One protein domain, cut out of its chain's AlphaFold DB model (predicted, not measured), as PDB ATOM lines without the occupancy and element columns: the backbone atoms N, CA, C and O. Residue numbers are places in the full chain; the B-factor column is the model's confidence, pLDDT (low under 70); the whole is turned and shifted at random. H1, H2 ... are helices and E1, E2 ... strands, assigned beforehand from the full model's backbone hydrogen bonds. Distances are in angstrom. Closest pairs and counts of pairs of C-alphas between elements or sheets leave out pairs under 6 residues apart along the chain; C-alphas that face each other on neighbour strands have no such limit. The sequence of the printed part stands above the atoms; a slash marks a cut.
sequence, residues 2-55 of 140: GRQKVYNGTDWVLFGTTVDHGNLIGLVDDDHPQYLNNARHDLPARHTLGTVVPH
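Overview. This is residues 2 to 55 of the 140 residues of an uncharacterized protein of marine sediment metagenome (UniProt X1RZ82). With little regular structure, this is a long, winding strand of chain: a small hairpin, E1 and E2, at one end, then a meandering stretch, and a single short turn of helix, H1, within residues 32 to 55, which stand free. The printed part has 54 residues, and the order is E1, E2, H1; the class is mixed, with only 10 residues in named elements. It is extended, a rod spanning 57 by 22 by 20 A, with a radius of gyration of the C-alphas of 19.0 A.

Arrangement. E1, residues 5 to 7, and E2, residues 12 to 14, form an antiparallel hairpin at 139 degrees, with N 6 and O 13 within hydrogen-bond range at 2.9 A. H1, residues 38 to 41, is apart from E1; it is too short for an O i to N i+4 pair, and its one O i to N i+3 pair is not within range.

Along the chain. E1 begins at C-alpha 5 (-32.779, 5.908, -12.629) and is 6.9 A long; E2 is 7.0 A. H1, 5.3 A, ends at C-alpha 41 (-0.698, -0.777, 8.059).

Size, cuts and confidence. The C-alphas farthest apart, Gly 2 and Gly 50, are 57.9 A apart. The printed part has no cut. The E1 to E2 link is tight, the E2 to H1 link long. Confidence is low at 21 residues, among them 41 to 55.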
ATOM      1  N   GLY A   2     -34.331   1.475 -21.503       72.62
ATOM      2  CA  GLY A   2     -33.827   2.659 -20.799       72.62
ATOM      3  C   GLY A   2     -33.046   2.265 -19.545       72.62
ATOM      4  O   GLY A   2     -33.440   1.334 -18.848       72.62
ATOM      5  N   ARG A   3     -31.930   2.947 -19.267       78.56
ATOM      6  CA  ARG A   3     -31.157   2.736 -18.033       78.56
ATOM      7  C   ARG A   3     -32.010   3.201 -16.847       78.56
ATOM      8  O   ARG A   3     -32.492   4.333 -16.861       78.56
ATOM      9  N   GLN A   4     -32.210   2.332 -15.858       86.62
ATOM     10  CA  GLN A   4     -32.990   2.636 -14.657       86.62
ATOM     11  C   GLN A   4     -32.359   3.812 -13.897       86.62
ATOM     12  O   GLN A   4     -31.136   3.873 -13.752       86.62
ATOM     13  N   LYS A   5     -33.191   4.749 -13.432       87.44
ATOM     14  CA  LYS A   5     -32.779   5.908 -12.629       87.44
ATOM     15  C   LYS A   5     -33.428   5.874 -11.246       87.44
ATOM     16  O   LYS A   5     -34.530   5.348 -11.109       87.44
ATOM     17  N   VAL A   6     -32.758   6.447 -10.247       84.69
ATOM     18  CA  VAL A   6     -33.248   6.606  -8.863       84.69
ATOM     19  C   VAL A   6     -33.103   8.071  -8.459       84.69
ATOM     20  O   VAL A   6     -32.186   8.746  -8.925       84.69
ATOM     21  N   TYR A   7     -34.015   8.583  -7.636       85.38
ATOM     22  CA  TYR A   7     -33.927   9.940  -7.097       85.38
ATOM     23  C   TYR A   7     -33.116   9.932  -5.799       85.38
ATOM     24  O   TYR A   7     -33.444   9.174  -4.888       85.38
ATOM     25  N   ASN A   8     -32.068  10.753  -5.710       80.25
ATOM     26  CA  ASN A   8     -31.175  10.797  -4.541       80.25
ATOM     27  C   ASN A   8     -31.502  11.928  -3.546       80.25
ATOM     28  O   ASN A   8     -30.708  12.197  -2.650       80.25
ATOM     29  N   GLY A   9     -32.642  12.606  -3.716       80.69
ATOM     30  CA  GLY A   9     -33.038  13.764  -2.907       80.69
ATOM     31  C   GLY A   9     -32.753  15.120  -3.558       80.69
ATOM     32  O   GLY A   9     -33.349  16.106  -3.137       80.69
ATOM     33  N   THR A  10     -31.930  15.163  -4.614       89.31
ATOM     34  CA  THR A  10     -31.651  16.390  -5.383       89.31
ATOM     35  C   THR A  10     -31.869  16.168  -6.880       89.31
ATOM     36  O   THR A  10     -32.608  16.931  -7.498       89.31
ATOM     37  N   ASP A  11     -31.349  15.070  -7.442       89.56
ATOM     38  CA  ASP A  11     -31.375  14.774  -8.879       89.56
ATOM     39  C   ASP A  11     -31.765  13.317  -9.192       89.56
ATOM     40  O   ASP A  11     -31.681  12.411  -8.357       89.56
ATOM     41  N   TRP A  12     -32.169  13.072 -10.445       86.56
ATOM     42  CA  TRP A  12     -32.377  11.724 -10.987       86.56
ATOM     43  C   TRP A  12     -31.077  11.154 -11.562       86.56
ATOM     44  O   TRP A  12     -30.677  11.480 -12.686       86.56
ATOM     45  N   VAL A  13     -30.461  10.238 -10.821       85.75
ATOM     46  CA  VAL A  13     -29.170   9.609 -11.140       85.75
ATOM     47  C   VAL A  13     -29.353   8.195 -11.693       85.75
ATOM     48  O   VAL A  13     -30.428   7.606 -11.575       85.75
ATOM     49  N   LEU A  14     -28.323   7.636 -12.330       87.19
ATOM     50  CA  LEU A  14     -28.359   6.250 -12.805       87.19
ATOM     51  C   LEU A  14     -28.369   5.279 -11.612       87.19
ATOM     52  O   LEU A  14     -27.664   5.483 -10.627       87.19
ATOM     53  N   PHE A  15     -29.161   4.209 -11.702       79.38
ATOM     54  CA  PHE A  15     -29.185   3.160 -10.681       79.38
ATOM     55  C   PHE A  15     -27.766   2.596 -10.472       79.38
ATOM     56  O   PHE A  15     -27.115   2.196 -11.438       79.38
ATOM     57  N   GLY A  16     -27.297   2.596  -9.219       76.31
ATOM     58  CA  GLY A  16     -25.970   2.109  -8.818       76.31
ATOM     59  C   GLY A  16     -24.866   3.169  -8.710       76.31
ATOM     60  O   GLY A  16     -23.823   2.867  -8.149       76.31
ATOM     61  N   THR A  17     -25.060   4.411  -9.180       76.88
ATOM     62  CA  THR A  17     -23.995   5.443  -9.123       76.88
ATOM     63  C   THR A  17     -23.947   6.237  -7.819       76.88
ATOM     64  O   THR A  17     -23.028   7.023  -7.621       76.88
ATOM     65  N   THR A  18     -24.945   6.085  -6.951       69.56
ATOM     66  CA  THR A  18     -25.013   6.737  -5.628       69.56
ATOM     67  C   THR A  18     -25.063   5.739  -4.486       69.56
ATOM     68  O   THR A  18     -25.355   6.113  -3.353       69.56
ATOM     69  N   VAL A  19     -24.859   4.458  -4.787       73.12
ATOM     70  CA  VAL A  19     -24.773   3.442  -3.749       73.12
ATOM     71  C   VAL A  19     -23.348   3.497  -3.225       73.12
ATOM     72  O   VAL A  19     -22.427   3.010  -3.872       73.12
ATOM     73  N   ASP A  20     -23.188   4.176  -2.094       70.06
ATOM     74  CA  ASP A  20     -21.984   4.060  -1.287       70.06
ATOM     75  C   ASP A  20     -21.803   2.595  -0.877       70.06
ATOM     76  O   ASP A  20     -22.790   1.921  -0.551       70.06
ATOM     77  N   HIS A  21     -20.573   2.089  -0.943       69.38
ATOM     78  CA  HIS A  21     -20.317   0.672  -0.703       69.38
ATOM     79  C   HIS A  21     -20.710   0.301   0.730       69.38
ATOM     80  O   HIS A  21     -21.424  -0.686   0.899       69.38
ATOM     81  N   GLY A  22     -20.435   1.176   1.706       69.06
ATOM     82  CA  GLY A  22     -20.845   1.032   3.103       69.06
ATOM     83  C   GLY A  22     -22.350   0.877   3.362       69.06
ATOM     84  O   GLY A  22     -22.737   0.453   4.452       69.06
ATOM     85  N   ASN A  23     -23.215   1.158   2.379       73.12
ATOM     86  CA  ASN A  23     -24.663   0.943   2.482       73.12
ATOM     87  C   ASN A  23     -25.111  -0.467   2.051       73.12
ATOM     88  O   ASN A  23     -26.303  -0.783   2.147       73.12
ATOM     89  N   LEU A  24     -24.205  -1.326   1.569       73.75
ATOM     90  CA  LEU A  24     -24.505  -2.731   1.300       73.75
ATOM     91  C   LEU A  24     -24.365  -3.549   2.589       73.75
ATOM     92  O   LEU A  24     -23.358  -3.498   3.294       73.75
ATOM     93  N   ILE A  25     -25.385  -4.356   2.890       73.62
ATOM     94  CA  ILE A  25     -25.372  -5.245   4.056       73.62
ATOM     95  C   ILE A  25     -24.172  -6.197   3.946       73.62
ATOM     96  O   ILE A  25     -24.105  -7.008   3.023       73.62
ATOM     97  N   GLY A  26     -23.255  -6.112   4.913       69.19
ATOM     98  CA  GLY A  26     -22.057  -6.954   4.995       69.19
ATOM     99  C   GLY A  26     -20.823  -6.420   4.260       69.19
ATOM    100  O   GLY A  26     -19.802  -7.099   4.288       69.19
ATOM    101  N   LEU A  27     -20.900  -5.233   3.650       68.88
ATOM    102  CA  LEU A  27     -19.813  -4.603   2.893       68.88
ATOM    103  C   LEU A  27     -19.579  -3.172   3.403       68.88
ATOM    104  O   LEU A  27     -19.886  -2.194   2.736       68.88
ATOM    105  N   VAL A  28     -19.107  -3.046   4.644       71.88
ATOM    106  CA  VAL A  28     -18.665  -1.747   5.186       71.88
ATOM    107  C   VAL A  28     -17.475  -1.239   4.359       71.88
ATOM    108  O   VAL A  28     -16.754  -2.046   3.795       71.88
ATOM    109  N   ASP A  29     -17.197   0.065   4.337       73.19
ATOM    110  CA  ASP A  29     -16.084   0.648   3.558       73.19
ATOM    111  C   ASP A  29     -14.693   0.015   3.821       73.19
ATOM    112  O   ASP A  29     -13.790   0.139   2.994       73.19
ATOM    113  N   ASP A  30     -14.511  -0.670   4.959       70.75
ATOM    114  CA  ASP A  30     -13.326  -1.478   5.293       70.75
ATOM    115  C   ASP A  30     -13.674  -2.969   5.496       70.75
ATOM    116  O   ASP A  30     -13.428  -3.572   6.540       70.75
ATOM    117  N   ASP A  31     -14.287  -3.576   4.487       66.88
ATOM    118  CA  ASP A  31     -14.737  -4.976   4.426       66.88
ATOM    119  C   ASP A  31     -13.727  -5.940   3.788       66.88
ATOM    120  O   ASP A  31     -13.971  -7.147   3.717       66.88
ATOM    121  N   HIS A  32     -12.566  -5.444   3.361       73.88
ATOM    122  CA  HIS A  32     -11.512  -6.263   2.770       73.88
ATOM    123  C   HIS A  32     -10.326  -6.433   3.733       73.88
ATOM    124  O   HIS A  32      -9.269  -5.820   3.536       73.88
ATOM    125  N   PRO A  33     -10.422  -7.319   4.746       71.44
ATOM    126  CA  PRO A  33      -9.359  -7.537   5.731       71.44
ATOM    127  C   PRO A  33      -8.044  -8.047   5.113       71.44
ATOM    128  O   PRO A  33      -7.000  -8.028   5.768       71.44
ATOM    129  N   GLN A  34      -8.081  -8.490   3.853       73.12
ATOM    130  CA  GLN A  34      -6.918  -8.929   3.091       73.12
ATOM    131  C   GLN A  34      -6.067  -7.771   2.542       73.12
ATOM    132  O   GLN A  34      -4.849  -7.915   2.461       73.12
ATOM    133  N   TYR A  35      -6.666  -6.634   2.180       74.50
ATOM    134  CA  TYR A  35      -5.929  -5.465   1.683       74.50
ATOM    135  C   TYR A  35      -5.555  -4.552   2.840       74.50
ATOM    136  O   TYR A  35      -6.278  -4.492   3.825       74.50
ATOM    137  N   LEU A  36      -4.418  -3.868   2.762       70.19
ATOM    138  CA  LEU A  36      -4.016  -2.911   3.791       70.19
ATOM    139  C   LEU A  36      -4.710  -1.558   3.585       70.19
ATOM    140  O   LEU A  36      -4.927  -1.135   2.453       70.19
ATOM    141  N   ASN A  37      -4.976  -0.857   4.684       74.56
ATOM    142  CA  ASN A  37      -5.310   0.568   4.703       74.56
ATOM    143  C   ASN A  37      -4.397   1.287   5.710       74.56
ATOM    144  O   ASN A  37      -3.689   0.622   6.469       74.56
ATOM    145  N   ASN A  38      -4.413   2.622   5.745       70.81
ATOM    146  CA  ASN A  38      -3.562   3.401   6.654       70.81
ATOM    147  C   ASN A  38      -3.717   2.986   8.130       70.81
ATOM    148  O   ASN A  38      -2.725   2.856   8.833       70.81
ATOM    149  N   ALA A  39      -4.939   2.699   8.588       71.62
ATOM    150  CA  ALA A  39      -5.182   2.293   9.973       71.62
ATOM    151  C   ALA A  39      -4.638   0.886  10.300       71.62
ATOM    152  O   ALA A  39      -4.212   0.632  11.425       71.62
ATOM    153  N   ARG A  40      -4.649  -0.040   9.331       74.50
ATOM    154  CA  ARG A  40      -4.204  -1.435   9.498       74.50
ATOM    155  C   ARG A  40      -2.725  -1.651   9.180       74.50
ATOM    156  O   ARG A  40      -2.147  -2.606   9.696       74.50
ATOM    157  N   HIS A  41      -2.130  -0.792   8.358       69.94
ATOM    158  CA  HIS A  41      -0.698  -0.777   8.059       69.94
ATOM    159  C   HIS A  41       0.130  -0.378   9.289       69.94
ATOM    160  O   HIS A  41       1.139  -1.011   9.581       69.94
ATOM    161  N   ASP A  42      -0.342   0.591  10.076       65.44
ATOM    162  CA  ASP A  42       0.449   1.188  11.161       65.44
ATOM    163  C   ASP A  42       0.344   0.433  12.503       65.44
ATOM    164  O   ASP A  42       0.752   0.939  13.547       65.44
ATOM    165  N   LEU A  43      -0.198  -0.792  12.511       68.88
ATOM    166  CA  LEU A  43      -0.300  -1.620  13.717       68.88
ATOM    167  C   LEU A  43       1.007  -2.404  13.962       68.88
ATOM    168  O   LEU A  43       1.294  -3.352  13.218       68.88
ATOM    169  N   PRO A  44       1.745  -2.137  15.065       62.22
ATOM    170  CA  PRO A  44       2.996  -2.841  15.385       62.22
ATOM    171  C   PRO A  44       2.834  -4.361  15.528       62.22
ATOM    172  O   PRO A  44       3.780  -5.117  15.329       62.22
ATOM    173  N   ALA A  45       1.619  -4.828  15.838       67.44
ATOM    174  CA  ALA A  45       1.289  -6.248  15.939       67.44
ATOM    175  C   ALA A  45       1.373  -7.007  14.598       67.44
ATOM    176  O   ALA A  45       1.464  -8.232  14.608       67.44
ATOM    177  N   ARG A  46       1.314  -6.310  13.452       61.16
ATOM    178  CA  ARG A  46       1.416  -6.908  12.103       61.16
ATOM    179  C   ARG A  46       2.730  -6.592  11.392       61.16
ATOM    180  O   ARG A  46       3.137  -7.362  10.528       61.16
ATOM    181  N   HIS A  47       3.400  -5.517  11.795       63.91
ATOM    182  CA  HIS A  47       4.748  -5.166  11.363       63.91
ATOM    183  C   HIS A  47       5.668  -5.149  12.582       63.91
ATOM    184  O   HIS A  47       6.065  -4.089  13.060       63.91
ATOM    185  N   THR A  48       5.990  -6.334  13.112       59.12
ATOM    186  CA  THR A  48       6.995  -6.450  14.169       59.12
ATOM    187  C   THR A  48       8.294  -5.823  13.681       59.12
ATOM    188  O   THR A  48       8.872  -6.269  12.679       59.12
ATOM    189  N   LEU A  49       8.711  -4.762  14.374       60.66
ATOM    190  CA  LEU A  49       9.905  -3.988  14.065       60.66
ATOM    191  C   LEU A  49      11.089  -4.945  13.843       60.66
ATOM    192  O   LEU A  49      11.328  -5.835  14.659       60.66
ATOM    193  N   GLY A  50      11.766  -4.814  12.700       57.50
ATOM    194  CA  GLY A  50      12.929  -5.637  12.350       57.50
ATOM    195  C   GLY A  50      12.673  -6.961  11.611       57.50
ATOM    196  O   GLY A  50      13.616  -7.731  11.465       57.50
ATOM    197  N   THR A  51      11.455  -7.265  11.129       60.00
ATOM    198  CA  THR A  51      11.201  -8.562  10.436       60.00
ATOM    199  C   THR A  51      10.561  -8.500   9.045       60.00
ATOM    200  O   THR A  51      10.880  -9.351   8.219       60.00
ATOM    201  N   VAL A  52       9.692  -7.527   8.741       57.50
ATOM    202  CA  VAL A  52       8.948  -7.509   7.455       57.50
ATOM    203  C   VAL A  52       9.204  -6.251   6.615       57.50
ATOM    204  O   VAL A  52       9.052  -6.292   5.397       57.50
ATOM    205  N   VAL A  53       9.654  -5.146   7.220       58.72
ATOM    206  CA  VAL A  53       9.922  -3.885   6.507       58.72
ATOM    207  C   VAL A  53      11.277  -3.322   6.949       58.72
ATOM    208  O   VAL A  53      11.363  -2.738   8.026       58.72
ATOM    209  N   PRO A  54      12.354  -3.487   6.161       59.84
ATOM    210  CA  PRO A  54      13.646  -2.897   6.468       59.84
ATOM    211  C   PRO A  54      13.677  -1.464   5.925       59.84
ATOM    212  O   PRO A  54      14.336  -1.173   4.932       59.84
ATOM    213  N   HIS A  55      12.930  -0.559   6.551       57.94
ATOM    214  CA  HIS A  55      13.254   0.864   6.470       57.94
ATOM    215  C   HIS A  55      13.277   1.464   7.872       57.94
ATOM    216  O   HIS A  55      12.698   2.515   8.144       57.94
TER     217      HIS A  55